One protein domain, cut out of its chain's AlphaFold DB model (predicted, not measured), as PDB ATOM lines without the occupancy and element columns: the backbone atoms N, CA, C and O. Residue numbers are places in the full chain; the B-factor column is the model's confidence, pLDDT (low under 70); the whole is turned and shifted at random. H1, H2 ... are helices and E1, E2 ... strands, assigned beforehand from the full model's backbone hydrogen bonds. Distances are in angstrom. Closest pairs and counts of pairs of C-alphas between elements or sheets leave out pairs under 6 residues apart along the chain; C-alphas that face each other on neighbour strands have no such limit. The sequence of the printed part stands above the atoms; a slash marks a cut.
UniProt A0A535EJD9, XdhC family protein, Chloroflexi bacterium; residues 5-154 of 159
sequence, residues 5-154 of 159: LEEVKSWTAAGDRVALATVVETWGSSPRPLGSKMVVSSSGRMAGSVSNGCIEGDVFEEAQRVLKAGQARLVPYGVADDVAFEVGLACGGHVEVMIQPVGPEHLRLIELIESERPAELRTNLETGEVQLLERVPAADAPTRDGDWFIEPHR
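Overview. This is residues 5 to 154 of the 159 residues of the protein "XdhC family protein" of Chloroflexi bacterium (UniProt A0A535EJD9). The model has two unequal lobes: a twisted five-stranded sheet, E3 E2 E1 E5 E4, with H2 covering one face and H1 on the other, and a smaller sheet, E7 E6 E9 E8, with H3 on one face. The lobes meet where E8 and E9 come near E1, and the long loop of residues 79 to 93 reaches away from both sheets. The printed part has 150 residues, with three named helices and nine named strands in the order H1 E1 E2 E3 H2 E4 E5 H3 E6 E7 E8 E9; both sheets are antiparallel and the class is mixed. The whole is compact, with a radius of gyration of the C-alphas of 15.8 A and spans of 53 by 37 by 25 A.

Arrangement. In the larger sheet, E1, residues 18 to 27, has two antiparallel neighbours: E5, residues 94 to 101, with N 22 and O 98 at 2.8 A, and E2, residues 37 to 41, with N 21 and O 38 at 2.8 A. E3, residues 46 to 48, is the edge strand beside E2, with N 39 and O 47 at 2.8 A; E1 E2 E3 form a meander, each strand the antiparallel neighbour of the one before. E4, residues 73 to 78, is the other edge strand and forms a hairpin with E5, with N 75 and O 97 at 2.9 A. H2, residues 56 to 69, and H1, residues 5 to 13, are on opposite faces, giving three layers, helices on both faces of a sheet. The C-alphas of Ala 19 in E1 and Ala 63 in H2 are closest, 5.7 A apart. H1 lies over E2 at a height over the sheet of 9.1 A. In the smaller sheet, E6, residues 119 to 124, neighbours E7, residues 130 to 133, with N 122 and O 131 at 2.8 A, and E9, residues 148 to 153, with N 121 and O 151 at 3.0 A. E8, residues 143 to 145, forms a hairpin with E9, with N 145 and O 148 at 2.8 A. H3, residues 104 to 114, is on this sheet at a height of 9.0 A, giving two layers, a helix on one face of a sheet; its closest C-alphas with E7 are Glu 105 and Leu 132, 5.8 A. Between the sheets, the closest C-alphas of E1 and E9 are Val 24 and Phe 149, 6.4 A. H1 and H3 are close but not clearly touching, with the C-alphas of Leu 5 and Ile 110 at 6.6 A. In H1, H2 and H3 every O i to N i+4 pair is within hydrogen-bond range.

Along the chain. H1 begins at C-alpha 5, (157.220, 175.750, 243.569). E1 measures 27.5 A, E5 23.4 A and H2 19.6 A; E1 begins at C-alpha 18, (149.140, 181.047, 237.410). E9 ends at C-alpha 153, (155.090, 163.532, 246.223).

Size, cuts and confidence. The C-alphas of Glu 86 and Ser 115 are farthest apart, 53.4 A. The printed part has no cut. The link E4 to E5 is long, with 15 residues. The mean pLDDT of the printed part is 90.3; residue 30 and residues 79 to 92 are under 70.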
ATOM      1  N   LEU A   5     157.982 175.504 242.344       95.06
ATOM      2  CA  LEU A   5     157.220 175.750 243.569       95.06
ATOM      3  C   LEU A   5     157.308 177.216 244.004       95.06
ATOM      4  O   LEU A   5     156.288 177.824 244.334       95.06
ATOM      5  N   GLU A   6     158.513 177.787 243.975       96.00
ATOM      6  CA  GLU A   6     158.755 179.171 244.392       96.00
ATOM      7  C   GLU A   6     158.063 180.173 243.467       96.00
ATOM      8  O   GLU A   6     157.510 181.179 243.919       96.00
ATOM      9  N   GLU A   7     158.016 179.889 242.169       98.06
ATOM     10  CA  GLU A   7     157.334 180.723 241.184       98.06
ATOM     11  C   GLU A   7     155.822 180.687 241.378       98.06
ATOM     12  O   GLU A   7     155.197 181.746 241.445       98.06
ATOM     13  N   VAL A   8     155.233 179.500 241.568       97.50
ATOM     14  CA  VAL A   8     153.794 179.391 241.860       97.50
ATOM     15  C   VAL A   8     153.440 180.192 243.109       97.50
ATOM     16  O   VAL A   8     152.494 180.983 243.076       97.50
ATOM     17  N   LYS A   9     154.210 180.046 244.194       96.44
ATOM     18  CA  LYS A   9     153.981 180.788 245.441       96.44
ATOM     19  C   LYS A   9     154.119 182.291 245.245       96.44
ATOM     20  O   LYS A   9     153.203 183.040 245.581       96.44
ATOM     21  N   SER A  10     155.263 182.732 244.730       97.44
ATOM     22  CA  SER A  10     155.596 184.153 244.639       97.44
ATOM     23  C   SER A  10     154.661 184.904 243.696       97.44
ATOM     24  O   SER A  10     154.252 186.022 244.008       97.44
ATOM     25  N   TRP A  11     154.270 184.301 242.572       98.25
ATOM     26  CA  TRP A  11     153.374 184.943 241.612       98.25
ATOM     27  C   TRP A  11     151.935 184.963 242.123       98.25
ATOM     28  O   TRP A  11     151.296 186.013 242.071       98.25
ATOM     29  N   THR A  12     151.456 183.869 242.723       97.00
ATOM     30  CA  THR A  12     150.121 183.848 243.346       97.00
ATOM     31  C   THR A  12     150.029 184.866 244.488       97.00
ATOM     32  O   THR A  12     149.057 185.614 244.574       97.00
ATOM     33  N   ALA A  13     151.063 184.975 245.331       96.06
ATOM     34  CA  ALA A  13     151.129 185.975 246.403       96.06
ATOM     35  C   ALA A  13     151.185 187.423 245.877       96.06
ATOM     36  O   ALA A  13     150.710 188.339 246.545       96.06
ATOM     37  N   ALA A  14     151.726 187.631 244.674       96.88
ATOM     38  CA  ALA A  14     151.716 188.917 243.979       96.88
ATOM     39  C   ALA A  14     150.372 189.235 243.287       96.88
ATOM     40  O   ALA A  14     150.245 190.289 242.665       96.88
ATOM     41  N   GLY A  15     149.374 188.352 243.399       97.12
ATOM     42  CA  GLY A  15     148.041 188.526 242.818       97.12
ATOM     43  C   GLY A  15     147.907 188.046 241.372       97.12
ATOM     44  O   GLY A  15     146.857 188.262 240.764       97.12
ATOM     45  N   ASP A  16     148.929 187.391 240.814       97.75
ATOM     46  CA  ASP A  16     148.820 186.781 239.494       97.75
ATOM     47  C   ASP A  16     147.982 185.503 239.541       97.75
ATOM     48  O   ASP A  16     148.074 184.690 240.462       97.75
ATOM     49  N   ARG A  17     147.222 185.274 238.468       98.31
ATOM     50  CA  ARG A  17     146.733 183.931 238.154       98.31
ATOM     51  C   ARG A  17     147.876 183.157 237.511       98.31
ATOM     52  O   ARG A  17     148.558 183.690 236.637       98.31
ATOM     53  N   VAL A  18     148.067 181.909 237.916       98.69
ATOM     54  CA  VAL A  18     149.140 181.047 237.410       98.69
ATOM     55  C   VAL A  18     148.521 179.832 236.737       98.69
ATOM     56  O   VAL A  18     147.587 179.245 237.273       98.69
ATOM     57  N   ALA A  19     148.999 179.476 235.551       98.75
ATOM     58  CA  ALA A  19     148.702 178.208 234.901       98.75
ATOM     59  C   ALA A  19     149.883 177.263 235.085       98.75
ATOM     60  O   ALA A  19     151.043 177.676 235.025       98.75
ATOM     61  N   LEU A  20     149.563 175.995 235.299       98.69
ATOM     62  CA  LEU A  20     150.499 174.898 235.403       98.69
ATOM     63  C   LEU A  20     150.348 173.994 234.181       98.69
ATOM     64  O   LEU A  20     149.282 173.425 233.962       98.69
ATOM     65  N   ALA A  21     151.430 173.844 233.429       98.56
ATOM     66  CA  ALA A  21     151.587 172.880 232.355       98.56
ATOM     67  C   ALA A  21     152.388 171.675 232.869       98.56
ATOM     68  O   ALA A  21     153.465 171.845 233.444       98.56
ATOM     69  N   THR A  22     151.869 170.463 232.684       98.31
ATOM     70  CA  THR A  22     152.486 169.206 233.132       98.31
ATOM     71  C   THR A  22     152.553 168.218 231.976       98.31
ATOM     72  O   THR A  22     151.540 167.980 231.330       98.31
ATOM     73  N   VAL A  23     153.717 167.611 231.736       96.88
ATOM     74  CA  VAL A  23     153.852 166.480 230.802       96.88
ATOM     75  C   VAL A  23     153.165 165.258 231.411       96.88
ATOM     76  O   VAL A  23     153.626 164.745 232.434       96.88
ATOM     77  N   VAL A  24     152.071 164.810 230.801       97.00
ATOM     78  CA  VAL A  24     151.231 163.706 231.305       97.00
ATOM     79  C   VAL A  24     151.337 162.436 230.469       97.00
ATOM     80  O   VAL A  24     151.017 161.355 230.959       97.00
ATOM     81  N   GLU A  25     151.859 162.550 229.249       93.81
ATOM     82  CA  GLU A  25     152.212 161.415 228.405       93.81
ATOM     83  C   GLU A  25     153.510 161.689 227.643       93.81
ATOM     84  O   GLU A  25     153.807 162.829 227.283       93.81
ATOM     85  N   THR A  26     154.287 160.634 227.404       89.81
ATOM     86  CA  THR A  26     155.484 160.663 226.562       89.81
ATOM     87  C   THR A  26     155.574 159.370 225.764       89.81
ATOM     88  O   THR A  26     155.477 158.289 226.344       89.81
ATOM     89  N   TRP A  27     155.863 159.468 224.471       81.88
ATOM     90  CA  TRP A  27     156.162 158.341 223.596       81.88
ATOM     91  C   TRP A  27     157.426 158.616 222.778       81.88
ATOM     92  O   TRP A  27     157.727 159.763 222.442       81.88
ATOM     93  N   GLY A  28     158.179 157.561 222.457       77.56
ATOM     94  CA  GLY A  28     159.437 157.676 221.721       77.56
ATOM     95  C   GLY A  28     160.501 158.472 222.486       77.56
ATOM     96  O   GLY A  28     160.581 158.433 223.715       77.56
ATOM     97  N   SER A  29     161.350 159.195 221.754       70.50
ATOM     98  CA  SER A  29     162.447 159.996 222.315       70.50
ATOM     99  C   SER A  29     161.965 161.354 222.846       70.50
ATOM    100  O   SER A  29     162.369 162.400 222.339       70.50
ATOM    101  N   SER A  30     161.091 161.348 223.858       69.06
ATOM    102  CA  SER A  30     160.669 162.583 224.531       69.06
ATOM    103  C   SER A  30     161.851 163.253 225.260       69.06
ATOM    104  O   SER A  30     162.577 162.576 225.994       69.06
ATOM    105  N   PRO A  31     162.042 164.579 225.120       71.75
ATOM    106  CA  PRO A  31     163.157 165.305 225.735       71.75
ATOM    107  C   PRO A  31     163.021 165.514 227.254       71.75
ATOM    108  O   PRO A  31     164.009 165.849 227.914       71.75
ATOM    109  N   ARG A  32     161.819 165.351 227.825       85.44
ATOM    110  CA  ARG A  32     161.525 165.552 229.254       85.44
ATOM    111  C   ARG A  32     160.676 164.389 229.796       85.44
ATOM    112  O   ARG A  32     159.813 163.886 229.074       85.44
ATOM    113  N   PRO A  33     160.906 163.939 231.046       90.25
ATOM    114  CA  PRO A  33     160.150 162.837 231.640       90.25
ATOM    115  C   PRO A  33     158.716 163.243 232.012       90.25
ATOM    116  O   PRO A  33     158.420 164.429 232.187       90.25
ATOM    117  N   LEU A  34     157.850 162.244 232.216       94.31
ATOM    118  CA  LEU A  34     156.527 162.426 232.825       94.31
ATOM    119  C   LEU A  34     156.612 163.240 234.121       94.31
ATOM    120  O   LEU A  34     157.524 163.068 234.931       94.31
ATOM    121  N   GLY A  35     155.640 164.126 234.318       95.56
ATOM    122  CA  GLY A  35     155.571 165.008 235.478       95.56
ATOM    123  C   GLY A  35     156.481 166.236 235.395       95.56
ATOM    124  O   GLY A  35     156.493 167.016 236.347       95.56
ATOM    125  N   SER A  36     157.208 166.437 234.288       95.81
ATOM    126  CA  SER A  36     157.913 167.700 234.016       95.81
ATOM    127  C   SER A  36     156.930 168.859 233.934       95.81
ATOM    128  O   SER A  36     155.846 168.708 233.365       95.81
ATOM    129  N   LYS A  37     157.303 170.012 234.493       97.44
ATOM    130  CA  LYS A  37     156.404 171.155 234.652       97.44
ATOM    131  C   LYS A  37     156.961 172.441 234.069       97.44
ATOM    132  O   LYS A  37     158.159 172.717 234.112       97.44
ATOM    133  N   MET A  38     156.030 173.257 233.601       98.06
ATOM    134  CA  MET A  38     156.214 174.662 233.270       98.06
ATOM    135  C   MET A  38     155.059 175.452 233.889       98.06
ATOM    136  O   MET A  38     153.931 174.966 233.952       98.06
ATOM    137  N   VAL A  39     155.325 176.660 234.367       98.56
ATOM    138  CA  VAL A  39     154.308 177.565 234.913       98.56
ATOM    139  C   VAL A  39     154.326 178.885 234.174       98.56
ATOM    140  O   VAL A  39     155.384 179.355 233.758       98.56
ATOM    141  N   VAL A  40     153.148 179.483 234.020       98.75
ATOM    142  CA  VAL A  40     152.945 180.747 233.307       98.75
ATOM    143  C   VAL A  40     152.032 181.648 234.126       98.75
ATOM    144  O   VAL A  40     150.981 181.203 234.584       98.75
ATOM    145  N   SER A  41     152.410 182.910 234.323       98.62
ATOM    146  CA  SER A  41     151.574 183.892 235.023       98.62
ATOM    147  C   SER A  41     150.698 184.702 234.064       98.62
ATOM    148  O   SER A  41     151.030 184.910 232.892       98.62
ATOM    149  N   SER A  42     149.618 185.279 234.592       98.19
ATOM    150  CA  SER A  42     148.796 186.269 233.888       98.19
ATOM    151  C   SER A  42     149.551 187.545 233.515       98.19
ATOM    152  O   SER A  42     149.127 188.256 232.609       98.19
ATOM    153  N   SER A  43     150.662 187.838 234.196       97.56
ATOM    154  CA  SER A  43     151.558 188.958 233.887       97.56
ATOM    155  C   SER A  43     152.593 188.641 232.798       97.56
ATOM    156  O   SER A  43     153.422 189.494 232.482       97.56
ATOM    157  N   GLY A  44     152.553 187.441 232.207       97.25
ATOM    158  CA  GLY A  44     153.433 187.038 231.108       97.25
ATOM    159  C   GLY A  44     154.797 186.500 231.545       97.25
ATOM    160  O   GLY A  44     155.733 186.491 230.750       97.25
ATOM    161  N   ARG A  45     154.934 186.054 232.799       98.12
ATOM    162  CA  ARG A  45     156.138 185.361 233.291       98.12
ATOM    163  C   ARG A  45     156.042 183.870 232.990       98.12
ATOM    164  O   ARG A  45     154.938 183.332 232.941       98.12
ATOM    165  N   MET A  46     157.187 183.205 232.839       97.62
ATOM    166  CA  MET A  46     157.263 181.750 232.695       97.62
ATOM    167  C   MET A  46     158.477 181.161 233.420       97.62
ATOM    168  O   MET A  46     159.506 181.827 233.527       97.62
ATOM    169  N   ALA A  47     158.347 179.932 233.919       97.81
ATOM    170  CA  ALA A  47     159.416 179.182 234.579       97.81
ATOM    171  C   ALA A  47     159.205 177.669 234.435       97.81
ATOM    172  O   ALA A  47     158.088 177.213 234.197       97.81
ATOM    173  N   GLY A  48     160.274 176.889 234.596       96.38
ATOM    174  CA  GLY A  48     160.270 175.461 234.276       96.38
ATOM    175  C   GLY A  48     160.287 175.200 232.766       96.38
ATOM    176  O   GLY A  48     160.491 176.107 231.961       96.38
ATOM    177  N   SER A  49     160.114 173.938 232.379       95.12
ATOM    178  CA  SER A  49     160.138 173.516 230.977       95.12
ATOM    179  C   SER A  49     159.461 172.157 230.789       95.12
ATOM    180  O   SER A  49     159.558 171.266 231.639       95.12
ATOM    181  N   VAL A  50     158.804 171.978 229.643       93.31
ATOM    182  CA  VAL A  50     158.174 170.709 229.243       93.31
ATOM    183  C   VAL A  50     158.889 170.022 228.079       93.31
ATOM    184  O   VAL A  50     158.650 168.840 227.865       93.31
ATOM    185  N   SER A  51     159.810 170.695 227.372       87.50
ATOM    186  CA  SER A  51     160.571 170.086 226.268       87.50
ATOM    187  C   SER A  51     162.033 170.523 226.103       87.50
ATOM    188  O   SER A  51     162.749 169.932 225.301       87.50
ATOM    189  N   ASN A  52     162.496 171.517 226.861       84.81
ATOM    190  CA  ASN A  52     163.778 172.220 226.716       84.81
ATOM    191  C   ASN A  52     163.929 173.086 225.442       84.81
ATOM    192  O   ASN A  52     165.055 173.346 225.021       84.81
ATOM    193  N   GLY A  53     162.837 173.585 224.854       79.00
ATOM    194  CA  GLY A  53     162.874 174.728 223.927       79.00
ATOM    195  C   GLY A  53     161.961 174.644 222.701       79.00
ATOM    196  O   GLY A  53     161.708 175.673 222.078       79.00
ATOM    197  N   CYS A  54     161.478 173.460 222.325       84.75
ATOM    198  CA  CYS A  54     160.756 173.281 221.063       84.75
ATOM    199  C   CYS A  54     159.293 173.740 221.122       84.75
ATOM    200  O   CYS A  54     158.790 174.263 220.131       84.75
ATOM    201  N   ILE A  55     158.608 173.534 222.251       91.25
ATOM    202  CA  ILE A  55     157.156 173.778 222.374       91.25
ATOM    203  C   ILE A  55     156.792 174.810 223.449       91.25
ATOM    204  O   ILE A  55     155.627 175.153 223.597       91.25
ATOM    205  N   GLU A  56     157.763 175.346 224.192       94.25
ATOM    206  CA  GLU A  56     157.540 176.280 225.307       94.25
ATOM    207  C   GLU A  56     156.767 177.536 224.890       94.25
ATOM    208  O   GLU A  56     155.951 178.030 225.664       94.25
ATOM    209  N   GLY A  57     157.002 178.042 223.675       95.81
ATOM    210  CA  GLY A  57     156.277 179.198 223.144       95.81
ATOM    211  C   GLY A  57     154.784 178.921 222.955       95.81
ATOM    212  O   GLY A  57     153.957 179.717 223.391       95.81
ATOM    213  N   ASP A  58     154.433 177.773 222.374       96.44
ATOM    214  CA  ASP A  58     153.030 177.392 222.167       96.44
ATOM    215  C   ASP A  58     152.342 177.033 223.493       96.44
ATOM    216  O   ASP A  58     151.252 177.522 223.791       96.44
ATOM    217  N   VAL A  59     153.040 176.298 224.367       97.69
ATOM    218  CA  VAL A  59     152.576 175.997 225.733       97.69
ATOM    219  C   VAL A  59     152.311 177.285 226.513       97.69
ATOM    220  O   VAL A  59     151.332 177.360 227.256       97.69
ATOM    221  N   PHE A  60     153.142 178.317 226.339       98.56
ATOM    222  CA  PHE A  60     152.907 179.629 226.933       98.56
ATOM    223  C   PHE A  60     151.614 180.267 226.415       98.56
ATOM    224  O   PHE A  60     150.814 180.755 227.217       98.56
ATOM    225  N   GLU A  61     151.373 180.251 225.104       98.44
ATOM    226  CA  GLU A  61     150.143 180.799 224.529       98.44
ATOM    227  C   GLU A  61     148.891 180.043 224.990       98.44
ATOM    228  O   GLU A  61     147.904 180.669 225.391       98.44
ATOM    229  N   GLU A  62     148.926 178.709 224.991       98.50
ATOM    230  CA  GLU A  62     147.832 177.885 225.509       98.50
ATOM    231  C   GLU A  62     147.605 178.133 227.002       98.50
ATOM    232  O   GLU A  62     146.460 178.280 227.432       98.50
ATOM    233  N   ALA A  63     148.664 178.305 227.795       98.75
ATOM    234  CA  ALA A  63     148.541 178.675 229.200       98.75
ATOM    235  C   ALA A  63     147.863 180.043 229.388       98.75
ATOM    236  O   ALA A  63     146.987 180.177 230.245       98.75
ATOM    237  N   GLN A  64     148.170 181.043 228.554       98.62
ATOM    238  CA  GLN A  64     147.453 182.326 228.573       98.62
ATOM    239  C   GLN A  64     145.963 182.159 228.217       98.62
ATOM    240  O   GLN A  64     145.098 182.781 228.845       98.62
ATOM    241  N   ARG A  65     145.632 181.290 227.249       98.50
ATOM    242  CA  ARG A  65     144.239 180.960 226.885       98.50
ATOM    243  C   ARG A  65     143.512 180.271 228.043       98.50
ATOM    244  O   ARG A  65     142.405 180.691 228.386       98.50
ATOM    245  N   VAL A  66     144.146 179.288 228.684       98.62
ATOM    246  CA  VAL A  66     143.650 178.584 229.880       98.62
ATOM    247  C   VAL A  66     143.390 179.562 231.020       98.62
ATOM    248  O   VAL A  66     142.305 179.550 231.598       98.62
ATOM    249  N   LEU A  67     144.321 180.476 231.304       98.50
ATOM    250  CA  LEU A  67     144.133 181.510 232.325       98.50
ATOM    251  C   LEU A  67     142.953 182.427 232.010       98.50
ATOM    252  O   LEU A  67     142.199 182.801 232.909       98.50
ATOM    253  N   LYS A  68     142.772 182.814 230.746       97.94
ATOM    254  CA  LYS A  68     141.649 183.662 230.333       97.94
ATOM    255  C   LYS A  68     140.306 182.935 230.440       97.94
ATOM    256  O   LYS A  68     139.342 183.548 230.886       97.94
ATOM    257  N   ALA A  69     140.252 181.666 230.040       97.44
ATOM    258  CA  ALA A  69     139.034 180.857 230.042       97.44
ATOM    259  C   ALA A  69     138.685 180.279 231.424       97.44
ATOM    260  O   ALA A  69     137.519 180.005 231.691       97.44
ATOM    261  N   GLY A  70     139.682 180.085 232.291       96.56
ATOM    262  CA  GLY A  70     139.529 179.375 233.562       96.56
ATOM    263  C   GLY A  70     139.269 177.875 233.398       96.56
ATOM    264  O   GLY A  70     138.725 177.260 234.308       96.56
ATOM    265  N   GLN A  71     139.613 177.293 232.247       95.94
ATOM    266  CA  GLN A  71     139.329 175.898 231.896       95.94
ATOM    267  C   GLN A  71     140.614 175.186 231.490       95.94
ATOM    268  O   GLN A  71     141.398 175.742 230.720       95.94
ATOM    269  N   ALA A  72     140.814 173.973 232.005       98.06
ATOM    270  CA  ALA A  72     141.970 173.151 231.682       98.06
ATOM    271  C   ALA A  72     141.936 172.646 230.230       98.06
ATOM    272  O   ALA A  72     140.876 172.579 229.605       98.06
ATOM    273  N   ARG A  73     143.110 172.301 229.697       98.12
ATOM    274  CA  ARG A  73     143.293 171.770 228.345       98.12
ATOM    275  C   ARG A  73     144.386 170.715 228.321       98.12
ATOM    276  O   ARG A  73     145.481 170.960 228.820       98.12
ATOM    277  N   LEU A  74     144.106 169.597 227.664       97.94
ATOM    278  CA  LEU A  74     145.108 168.613 227.279       97.94
ATOM    279  C   LEU A  74     145.560 168.911 225.849       97.94
ATOM    280  O   LEU A  74     144.732 168.954 224.938       97.94
ATOM    281  N   VAL A  75     146.854 169.163 225.659       96.69
ATOM    282  CA  VAL A  75     147.410 169.569 224.365       96.69
ATOM    283  C   VAL A  75     148.449 168.543 223.898       96.69
ATOM    284  O   VAL A  75     149.466 168.368 224.578       96.69
ATOM    285  N   PRO A  76     148.211 167.856 222.765       93.25
ATOM    286  CA  PRO A  76     149.169 166.935 222.170       93.25
ATOM    287  C   PRO A  76     150.242 167.680 221.365       93.25
ATOM    288  O   PRO A  76     149.935 168.564 220.568       93.25
ATOM    289  N   TYR A  77     151.497 167.262 221.512       88.94
ATOM    290  CA  TYR A  77     152.640 167.749 220.744       88.94
ATOM    291  C   TYR A  77     153.423 166.571 220.173       88.94
ATOM    292  O   TYR A  77     153.876 165.690 220.897       88.94
ATOM    293  N   GLY A  78     153.642 166.557 218.866       77.56
ATOM    294  CA  GLY A  78     154.467 165.550 218.209       77.56
ATOM    295  C   GLY A  78     154.639 165.873 216.737       77.56
ATOM    296  O   GLY A  78     153.917 166.703 216.185       77.56
ATOM    297  N   VAL A  79     155.606 165.222 216.102       60.81
ATOM    298  CA  VAL A  79     155.717 165.265 214.645       60.81
ATOM    299  C   VAL A  79     154.591 164.396 214.093       60.81
ATOM    300  O   VAL A  79     154.520 163.214 214.418       60.81
ATOM    301  N   ALA A  80     153.677 164.994 213.325       53.59
ATOM    302  CA  ALA A  80     152.626 164.248 212.651       53.59
ATOM    303  C   ALA A  80     153.266 163.222 211.702       53.59
ATOM    304  O   ALA A  80     154.149 163.536 210.899       53.59
ATOM    305  N   ASP A  81     152.848 161.973 211.858       48.44
ATOM    306  CA  ASP A  81     153.394 160.790 211.194       48.44
ATOM    307  C   ASP A  81     152.941 160.668 209.720       48.44
ATOM    308  O   ASP A  81     152.933 159.585 209.141       48.44
ATOM    309  N   ASP A  82     152.542 161.769 209.078       43.72
ATOM    310  CA  ASP A  82     152.114 161.812 207.676       43.72
ATOM    311  C   ASP A  82     153.221 162.259 206.702       43.72
ATOM    312  O   ASP A  82     153.018 162.231 205.488       43.72
ATOM    313  N   VAL A  83     154.431 162.570 207.195       43.41
ATOM    314  CA  VAL A  83     155.606 162.875 206.341       43.41
ATOM    315  C   VAL A  83     156.911 162.196 206.805       43.41
ATOM    316  O   VAL A  83     157.979 162.424 206.237       43.41
ATOM    317  N   ALA A  84     156.857 161.308 207.803       43.66
ATOM    318  CA  ALA A  84     158.043 160.688 208.412       43.66
ATOM    319  C   ALA A  84     158.757 159.623 207.543       43.66
ATOM    320  O   ALA A  84     159.750 159.046 207.985       43.66
ATOM    321  N   PHE A  85     158.307 159.366 206.307       40.28
ATOM    322  CA  PHE A  85     158.866 158.298 205.464       40.28
ATOM    323  C   PHE A  85     159.919 158.709 204.424       40.28
ATOM    324  O   PHE A  85     160.463 157.821 203.775       40.28
ATOM    325  N   GLU A  86     160.278 159.990 204.267       39.12
ATOM    326  CA  GLU A  86     161.246 160.366 203.211       39.12
ATOM    327  C   GLU A  86     162.402 161.290 203.603       39.12
ATOM    328  O   GLU A  86     163.331 161.451 202.811       39.12
ATOM    329  N   VAL A  87     162.449 161.854 204.811       36.97
ATOM    330  CA  VAL A  87     163.583 162.718 205.182       36.97
ATOM    331  C   VAL A  87     163.878 162.592 206.671       36.97
ATOM    332  O   VAL A  87     163.112 163.064 207.501       36.97
ATOM    333  N   GLY A  88     164.979 161.919 207.018       40.72
ATOM    334  CA  GLY A  88     165.376 161.627 208.398       40.72
ATOM    335  C   GLY A  88     165.503 162.868 209.293       40.72
ATOM    336  O   GLY A  88     166.573 163.471 209.372       40.72
ATOM    337  N   LEU A  89     164.427 163.204 210.008       40.91
ATOM    338  CA  LEU A  89     164.380 164.206 211.074       40.91
ATOM    339  C   LEU A  89     164.251 163.504 212.439       40.91
ATOM    340  O   LEU A  89     163.510 162.541 212.605       40.91
ATOM    341  N   ALA A  90     165.052 163.958 213.404       49.66
ATOM    342  CA  ALA A  90     165.721 163.092 214.379       49.66
ATOM    343  C   ALA A  90     165.093 162.983 215.786       49.66
ATOM    344  O   ALA A  90     165.787 162.578 216.715       49.66
ATOM    345  N   CYS A  91     163.806 163.284 215.971       57.16
ATOM    346  CA  CYS A  91     163.135 163.059 217.260       57.16
ATOM    347  C   CYS A  91     161.707 162.544 217.025       57.16
ATOM    348  O   CYS A  91     160.757 163.312 217.122       57.16
ATOM    349  N   GLY A  92     161.540 161.264 216.678       60.06
ATOM    350  CA  GLY A  92     160.230 160.614 216.493       60.06
ATOM    351  C   GLY A  92     159.461 160.408 217.806       60.06
ATOM    352  O   GLY A  92     159.117 159.281 218.145       60.06
ATOM    353  N   GLY A  93     159.291 161.467 218.600       72.69
ATOM    354  CA  GLY A  93     158.632 161.445 219.902       72.69
ATOM    355  C   GLY A  93     157.351 162.276 219.931       72.69
ATOM    356  O   GLY A  93     157.167 163.205 219.143       72.69
ATOM    357  N   HIS A  94     156.482 161.938 220.876       83.62
ATOM    358  CA  HIS A  94     155.217 162.613 221.143       83.62
ATOM    359  C   HIS A  94     155.084 162.870 222.646       83.62
ATOM    360  O   HIS A  94     155.538 162.055 223.452       83.62
ATOM    361  N   VAL A  95     154.472 163.987 223.030       90.25
ATOM    362  CA  VAL A  95     154.136 164.311 224.416       90.25
ATOM    363  C   VAL A  95     152.737 164.904 224.499       90.25
ATOM    364  O   VAL A  95     152.339 165.685 223.638       90.25
ATOM    365  N   GLU A  96     152.019 164.607 225.574       94.88
ATOM    366  CA  GLU A  96     150.799 165.334 225.922       94.88
ATOM    367  C   GLU A  96     151.062 166.206 227.145       94.88
ATOM    368  O   GLU A  96     151.675 165.768 228.127       94.88
ATOM    369  N   VAL A  97     150.596 167.453 227.087       97.44
ATOM    370  CA  VAL A  97     150.754 168.428 228.166       97.44
ATOM    371  C   VAL A  97     149.381 168.840 228.679       97.44
ATOM    372  O   VAL A  97     148.586 169.431 227.950       97.44
ATOM    373  N   MET A  98     149.118 168.555 229.952       98.50
ATOM    374  CA  MET A  98     147.942 169.055 230.656       98.50
ATOM    375  C   MET A  98     148.225 170.458 231.184       98.50
ATOM    376  O   MET A  98     149.163 170.652 231.960       98.50
ATOM    377  N   ILE A  99     147.423 171.433 230.770       98.75
ATOM    378  CA  ILE A  99     147.550 172.844 231.130       98.75
ATOM    379  C   ILE A  99     146.301 173.263 231.899       98.75
ATOM    380  O   ILE A  99     145.192 173.205 231.371       98.75
ATOM    381  N   GLN A 100     146.464 173.719 233.140       98.50
ATOM    382  CA  GLN A 100     145.338 174.089 234.002       98.50
ATOM    383  C   GLN A 100     145.657 175.273 234.919       98.50
ATOM    384  O   GLN A 100     146.824 175.486 235.253       98.50
ATOM    385  N   PRO A 101     144.655 176.055 235.360       98.50
ATOM    386  CA  PRO A 101     144.873 177.064 236.388       98.50
ATOM    387  C   PRO A 101     145.348 176.417 237.697       98.50
ATOM    388  O   PRO A 101     144.850 175.368 238.109       98.50
ATOM    389  N   VAL A 102     146.287 177.063 238.382       98.44
ATOM    390  CA  VAL A 102     146.654 176.721 239.757       98.44
ATOM    391  C   VAL A 102     145.442 176.981 240.652       98.44
ATOM    392  O   VAL A 102     144.838 178.051 240.621       98.44
ATOM    393  N   GLY A 103     145.104 175.973 241.451       97.31
ATOM    394  CA  GLY A 103     143.924 175.928 242.314       97.31
ATOM    395  C   GLY A 103     144.269 175.530 243.753       97.31
ATOM    396  O   GLY A 103     145.443 175.284 244.049       97.31
ATOM    397  N   PRO A 104     143.271 175.453 244.650       97.81
ATOM    398  CA  PRO A 104     143.476 175.183 246.076       97.81
ATOM    399  C   PRO A 104     144.290 173.916 246.369       97.81
ATOM    400  O   PRO A 104     145.165 173.931 247.230       97.81
ATOM    401  N   GLU A 105     144.068 172.841 245.619       98.31
ATOM    402  CA  GLU A 105     144.757 171.557 245.769       98.31
ATOM    403  C   GLU A 105     146.248 171.679 245.439       98.31
ATOM    404  O   GLU A 105     147.091 171.105 246.124       98.31
ATOM    405  N   HIS A 106     146.597 172.484 244.432       98.06
ATOM    406  CA  HIS A 106     147.990 172.752 244.077       98.06
ATOM    407  C   HIS A 106     148.702 173.558 245.166       98.06
ATOM    408  O   HIS A 106     149.838 173.245 245.523       98.06
ATOM    409  N   LEU A 107     148.031 174.574 245.714       97.62
ATOM    410  CA  LEU A 107     148.571 175.384 246.808       97.62
ATOM    411  C   LEU A 107     148.741 174.542 248.077       97.62
ATOM    412  O   LEU A 107     149.789 174.591 248.720       97.62
ATOM    413  N   ARG A 108     147.765 173.684 248.384       97.69
ATOM    414  CA  ARG A 108     147.857 172.752 249.507       97.69
ATOM    415  C   ARG A 108     148.979 171.729 249.324       97.69
ATOM    416  O   ARG A 108     149.693 171.422 250.277       97.69
ATOM    417  N   LEU A 109     149.176 171.219 248.111       97.69
ATOM    418  CA  LEU A 109     150.304 170.343 247.803       97.69
ATOM    419  C   LEU A 109     151.645 171.037 248.069       97.69
ATOM    420  O   LEU A 109     152.551 170.419 248.625       97.69
ATOM    421  N   ILE A 110     151.779 172.307 247.687       96.69
ATOM    422  CA  ILE A 110     152.988 173.095 247.947       96.69
ATOM    423  C   ILE A 110     153.279 173.153 249.453       96.69
ATOM    424  O   ILE A 110     154.388 172.810 249.861       96.69
ATOM    425  N   GLU A 111     152.280 173.452 250.289       96.19
ATOM    426  CA  GLU A 111     152.434 173.449 251.754       96.19
ATOM    427  C   GLU A 111     152.907 172.088 252.299       96.19
ATOM    428  O   GLU A 111     153.723 172.021 253.224       96.19
ATOM    429  N   LEU A 112     152.393 170.985 251.740       96.38
ATOM    430  CA  LEU A 112     152.788 169.626 252.119       96.38
ATOM    431  C   LEU A 112     154.245 169.345 251.751       96.38
ATOM    432  O   LEU A 112     154.994 168.842 252.587       96.38
ATOM    433  N   ILE A 113     154.652 169.720 250.537       94.75
ATOM    434  CA  ILE A 113     156.021 169.560 250.039       94.75
ATOM    435  C   ILE A 113     157.022 170.301 250.932       94.75
ATOM    436  O   ILE A 113     158.065 169.730 251.264       94.75
ATOM    437  N   GLU A 114     156.708 171.538 251.323       94.19
ATOM    438  CA  GLU A 114     157.550 172.365 252.202       94.19
ATOM    439  C   GLU A 114     157.619 171.821 253.628       94.19
ATOM    440  O   GLU A 114     158.666 171.862 254.265       94.19
ATOM    441  N   SER A 115     156.515 171.251 254.111       94.81
ATOM    442  CA  SER A 115     156.447 170.612 255.430       94.81
ATOM    443  C   SER A 115     157.003 169.183 255.439       94.81
ATOM    444  O   SER A 115     156.782 168.454 256.405       94.81
ATOM    445  N   GLU A 116     157.648 168.744 254.353       93.75
ATOM    446  CA  GLU A 116     158.138 167.373 254.166       93.75
ATOM    447  C   GLU A 116     157.065 166.279 254.356       93.75
ATOM    448  O   GLU A 116     157.372 165.132 254.696       93.75
ATOM    449  N   ARG A 117     155.791 166.605 254.125       95.19
ATOM    450  CA  ARG A 117     154.675 165.662 254.244       95.19
ATOM    451  C   ARG A 117     154.405 164.986 252.897       95.19
ATOM    452  O   ARG A 117     154.356 165.670 251.875       95.19
ATOM    453  N   PRO A 118     154.237 163.652 252.872       96.19
ATOM    454  CA  PRO A 118     153.948 162.944 251.639       96.19
ATOM    455  C   PRO A 118     152.516 163.220 251.167       96.19
ATOM    456  O   PRO A 118     151.604 163.382 251.981       96.19
ATOM    457  N   ALA A 119     152.332 163.250 249.852       97.25
ATOM    458  CA  ALA A 119     151.037 163.439 249.219       97.25
ATOM    459  C   ALA A 119     151.001 162.814 247.821       97.25
ATOM    460  O   ALA A 119     152.038 162.576 247.204       97.25
ATOM    461  N   GLU A 120     149.803 162.593 247.300       97.56
ATOM    462  CA  GLU A 120     149.565 162.170 245.922       97.56
ATOM    463  C   GLU A 120     148.607 163.168 245.270       97.56
ATOM    464  O   GLU A 120     147.509 163.396 245.784       97.56
ATOM    465  N   LEU A 121     149.036 163.787 244.170       98.19
ATOM    466  CA  LEU A 121     148.194 164.673 243.368       98.19
ATOM    467  C   LEU A 121     147.654 163.875 242.184       98.19
ATOM    468  O   LEU A 121     148.420 163.223 241.482       98.19
ATOM    469  N   ARG A 122     146.346 163.925 241.954       98.38
ATOM    470  CA  ARG A 122     145.694 163.267 240.822       98.38
ATOM    471  C   ARG A 122     144.996 164.322 239.984       98.38
ATOM    472  O   ARG A 122     144.270 165.142 240.535       98.38
ATOM    473  N   THR A 123     145.204 164.292 238.678       98.62
ATOM    474  CA  THR A 123     144.553 165.196 237.724       98.62
ATOM    475  C   THR A 123     143.760 164.370 236.726       98.62
ATOM    476  O   THR A 123     144.328 163.482 236.091       98.62
ATOM    477  N   ASN A 124     142.468 164.648 236.588       98.50
ATOM    478  CA  ASN A 124     141.653 164.072 235.531       98.50
ATOM    479  C   ASN A 124     141.956 164.802 234.214       98.50
ATOM    480  O   ASN A 124     141.822 166.020 234.124       98.50
ATOM    481  N   LEU A 125     142.383 164.056 233.206       98.12
ATOM    482  CA  LEU A 125     142.868 164.566 231.929       98.12
ATOM    483  C   LEU A 125     141.743 165.024 230.993       98.12
ATOM    484  O   LEU A 125     141.999 165.820 230.095       98.12
ATOM    485  N   GLU A 126     140.507 164.577 231.219       96.94
ATOM    486  CA  GLU A 126     139.338 165.023 230.455       96.94
ATOM    487  C   GLU A 126     138.693 166.270 231.069       96.94
ATOM    488  O   GLU A 126     138.296 167.192 230.356       96.94
ATOM    489  N   THR A 127     138.574 166.310 232.401       97.12
ATOM    490  CA  THR A 127     137.812 167.356 233.104       97.12
ATOM    491  C   THR A 127     138.683 168.456 233.704       97.12
ATOM    492  O   THR A 127     138.182 169.543 233.993       97.12
ATOM    493  N   GLY A 128     139.973 168.190 233.925       97.06
ATOM    494  CA  GLY A 128     140.861 169.055 234.704       97.06
ATOM    495  C   GLY A 128     140.591 169.049 236.206       97.06
ATOM    496  O   GLY A 128     141.132 169.892 236.920       97.06
ATOM    497  N   GLU A 129     139.759 168.129 236.704       98.06
ATOM    498  CA  GLU A 129     139.560 167.944 238.141       98.06
ATOM    499  C   GLU A 129     140.877 167.548 238.814       98.06
ATOM    500  O   GLU A 129     141.590 166.659 238.345       98.06
ATOM    501  N   VAL A 130     141.170 168.174 239.953       98.50
ATOM    502  CA  VAL A 130     142.348 167.869 240.760       98.50
ATOM    503  C   VAL A 130     141.914 167.287 242.096       98.50
ATOM    504  O   VAL A 130     141.083 167.857 242.796       98.50
ATOM    505  N   GLN A 131     142.513 166.160 242.471       98.38
ATOM    506  CA  GLN A 131     142.347 165.534 243.777       98.38
ATOM    507  C   GLN A 131     143.695 165.472 244.482       98.38
ATOM    508  O   GLN A 131     144.683 164.991 243.928       98.38
ATOM    509  N   LEU A 132     143.727 165.916 245.733       98.44
ATOM    510  CA  LEU A 132     144.898 165.801 246.589       98.44
ATOM    511  C   LEU A 132     144.633 164.786 247.697       98.44
ATOM    512  O   LEU A 132     143.701 164.938 248.486       98.44
ATOM    513  N   LEU A 133     145.489 163.772 247.787       97.81
ATOM    514  CA  LEU A 133     145.453 162.772 248.845       97.81
ATOM    515  C   LEU A 133     146.658 162.977 249.769       97.81
ATOM    516  O   LEU A 133     147.798 162.725 249.380       97.81
ATOM    517  N   GLU A 134     146.418 163.402 251.013       96.44
ATOM    518  CA  GLU A 134     147.455 163.527 252.055       96.44
ATOM    519  C   GLU A 134     147.831 162.140 252.612       96.44
ATOM    520  O   GLU A 134     147.460 161.763 253.725       96.44
ATOM    521  N   ARG A 135     148.526 161.339 251.801       94.50
ATOM    522  CA  ARG A 135     148.948 159.971 252.127       94.50
ATOM    523  C   ARG A 135     150.351 159.680 251.608       94.50
ATOM    524  O   ARG A 135     150.864 160.388 250.748       94.50
ATOM    525  N   VAL A 136     150.942 158.580 252.073       93.81
ATOM    526  CA  VAL A 136     152.147 158.013 251.451       93.81
ATOM    527  C   VAL A 136     151.764 157.413 250.089       93.81
ATOM    528  O   VAL A 136     150.932 156.502 250.067       93.81
ATOM    529  N   PRO A 137     152.331 157.891 248.964       93.56
ATOM    530  CA  PRO A 137     152.023 157.344 247.645       93.56
ATOM    531  C   PRO A 137     152.493 155.899 247.506       93.56
ATOM    532  O   PRO A 137     153.590 155.559 247.951       93.56
ATOM    533  N   ALA A 138     151.708 155.059 246.831       89.38
ATOM    534  CA  ALA A 138     152.089 153.667 246.579       89.38
ATOM    535  C   ALA A 138     153.245 153.553 245.567       89.38
ATOM    536  O   ALA A 138     154.137 152.727 245.744       89.38
ATOM    537  N   ALA A 139     153.255 154.421 244.552       90.25
ATOM    538  CA  ALA A 139     154.278 154.473 243.511       90.25
ATOM    539  C   ALA A 139     155.377 155.510 243.808       90.25
ATOM    540  O   ALA A 139     155.192 156.432 244.609       90.25
ATOM    541  N   ASP A 140     156.519 155.349 243.137       89.81
ATOM    542  CA  ASP A 140     157.667 156.268 243.192       89.81
ATOM    543  C   ASP A 140     157.727 157.243 242.008       89.81
ATOM    544  O   ASP A 140     158.377 158.281 242.102       89.81
ATOM    545  N   ALA A 141     157.045 156.929 240.905       92.81
ATOM    546  CA  ALA A 141     157.066 157.714 239.676       92.81
ATOM    547  C   ALA A 141     155.649 158.144 239.263       92.81
ATOM    548  O   ALA A 141     154.693 157.433 239.588       92.81
ATOM    549  N   PRO A 142     155.503 159.277 238.549       95.81
ATOM    550  CA  PRO A 142     154.233 159.660 237.952       95.81
ATOM    551  C   PRO A 142     153.734 158.612 236.958       95.81
ATOM    552  O   PRO A 142     154.526 158.041 236.203       95.81
ATOM    553  N   THR A 143     152.425 158.384 236.932       95.56
ATOM    554  CA  THR A 143     151.788 157.422 236.025       95.56
ATOM    555  C   THR A 143     150.470 157.958 235.484       95.56
ATOM    556  O   THR A 143     149.813 158.785 236.113       95.56
ATOM    557  N   ARG A 144     150.063 157.448 234.321       94.44
ATOM    558  CA  ARG A 144     148.709 157.606 233.786       94.44
ATOM    559  C   ARG A 144     147.931 156.309 234.023       94.44
ATOM    560  O   ARG A 144     148.433 155.235 233.702       94.44
ATOM    561  N   ASP A 145     146.741 156.416 234.606       94.19
ATOM    562  CA  ASP A 145     145.801 155.322 234.876       94.19
ATOM    563  C   ASP A 145     144.406 155.723 234.375       94.19
ATOM    564  O   ASP A 145     143.682 156.483 235.027       94.19
ATOM    565  N   GLY A 146     144.073 155.281 233.159       94.38
ATOM    566  CA  GLY A 146     142.907 155.767 232.420       94.38
ATOM    567  C   GLY A 146     142.968 157.283 232.219       94.38
ATOM    568  O   GLY A 146     143.959 157.816 231.708       94.38
ATOM    569  N   ASP A 147     141.926 157.971 232.680       97.12
ATOM    570  CA  ASP A 147     141.807 159.429 232.584       97.12
ATOM    571  C   ASP A 147     142.528 160.158 233.719       97.12
ATOM    572  O   ASP A 147     142.478 161.380 233.789       97.12
ATOM    573  N   TRP A 148     143.189 159.449 234.635       98.06
ATOM    574  CA  TRP A 148     143.883 160.064 235.760       98.06
ATOM    575  C   TRP A 148     145.391 160.060 235.554       98.06
ATOM    576  O   TRP A 148     146.015 159.011 235.419       98.06
ATOM    577  N   PHE A 149     145.999 161.238 235.637       98.31
ATOM    578  CA  PHE A 149     147.432 161.377 235.848       98.31
ATOM    579  C   PHE A 149     147.726 161.486 237.345       98.31
ATOM    580  O   PHE A 149     147.135 162.316 238.035       98.31
ATOM    581  N   ILE A 150     148.606 160.629 237.855       98.12
ATOM    582  CA  ILE A 150     148.890 160.455 239.282       98.12
ATOM    583  C   ILE A 150     150.346 160.830 239.541       98.12
ATOM    584  O   ILE A 150     151.260 160.227 238.984       98.12
ATOM    585  N   GLU A 151     150.568 161.799 240.424       97.12
ATOM    586  CA  GLU A 151     151.887 162.309 240.787       97.12
ATOM    587  C   GLU A 151     152.209 162.009 242.260       97.12
ATOM    588  O   GLU A 151     151.617 162.613 243.166       97.12
ATOM    589  N   PRO A 152     153.170 161.109 242.538       96.81
ATOM    590  CA  PRO A 152     153.627 160.864 243.894       96.81
ATOM    591  C   PRO A 152     154.563 161.984 244.370       96.81
ATOM    592  O   PRO A 152     155.610 162.256 243.784       96.81
ATOM    593  N   HIS A 153     154.234 162.593 245.505       95.06
ATOM    594  CA  HIS A 153     155.090 163.532 246.223       95.06
ATOM    595  C   HIS A 153     155.554 162.897 247.527       95.06
ATOM    596  O   HIS A 153     154.914 163.008 248.568       95.06
ATOM    597  N   ARG A 154     156.690 162.199 247.470       88.62
ATOM    598  CA  ARG A 154     157.314 161.595 248.651       88.62
ATOM    599  C   ARG A 154     158.155 162.616 249.426       88.62
ATOM    600  O   ARG A 154     158.554 163.671 248.909       88.62
TER     601      ARG A 154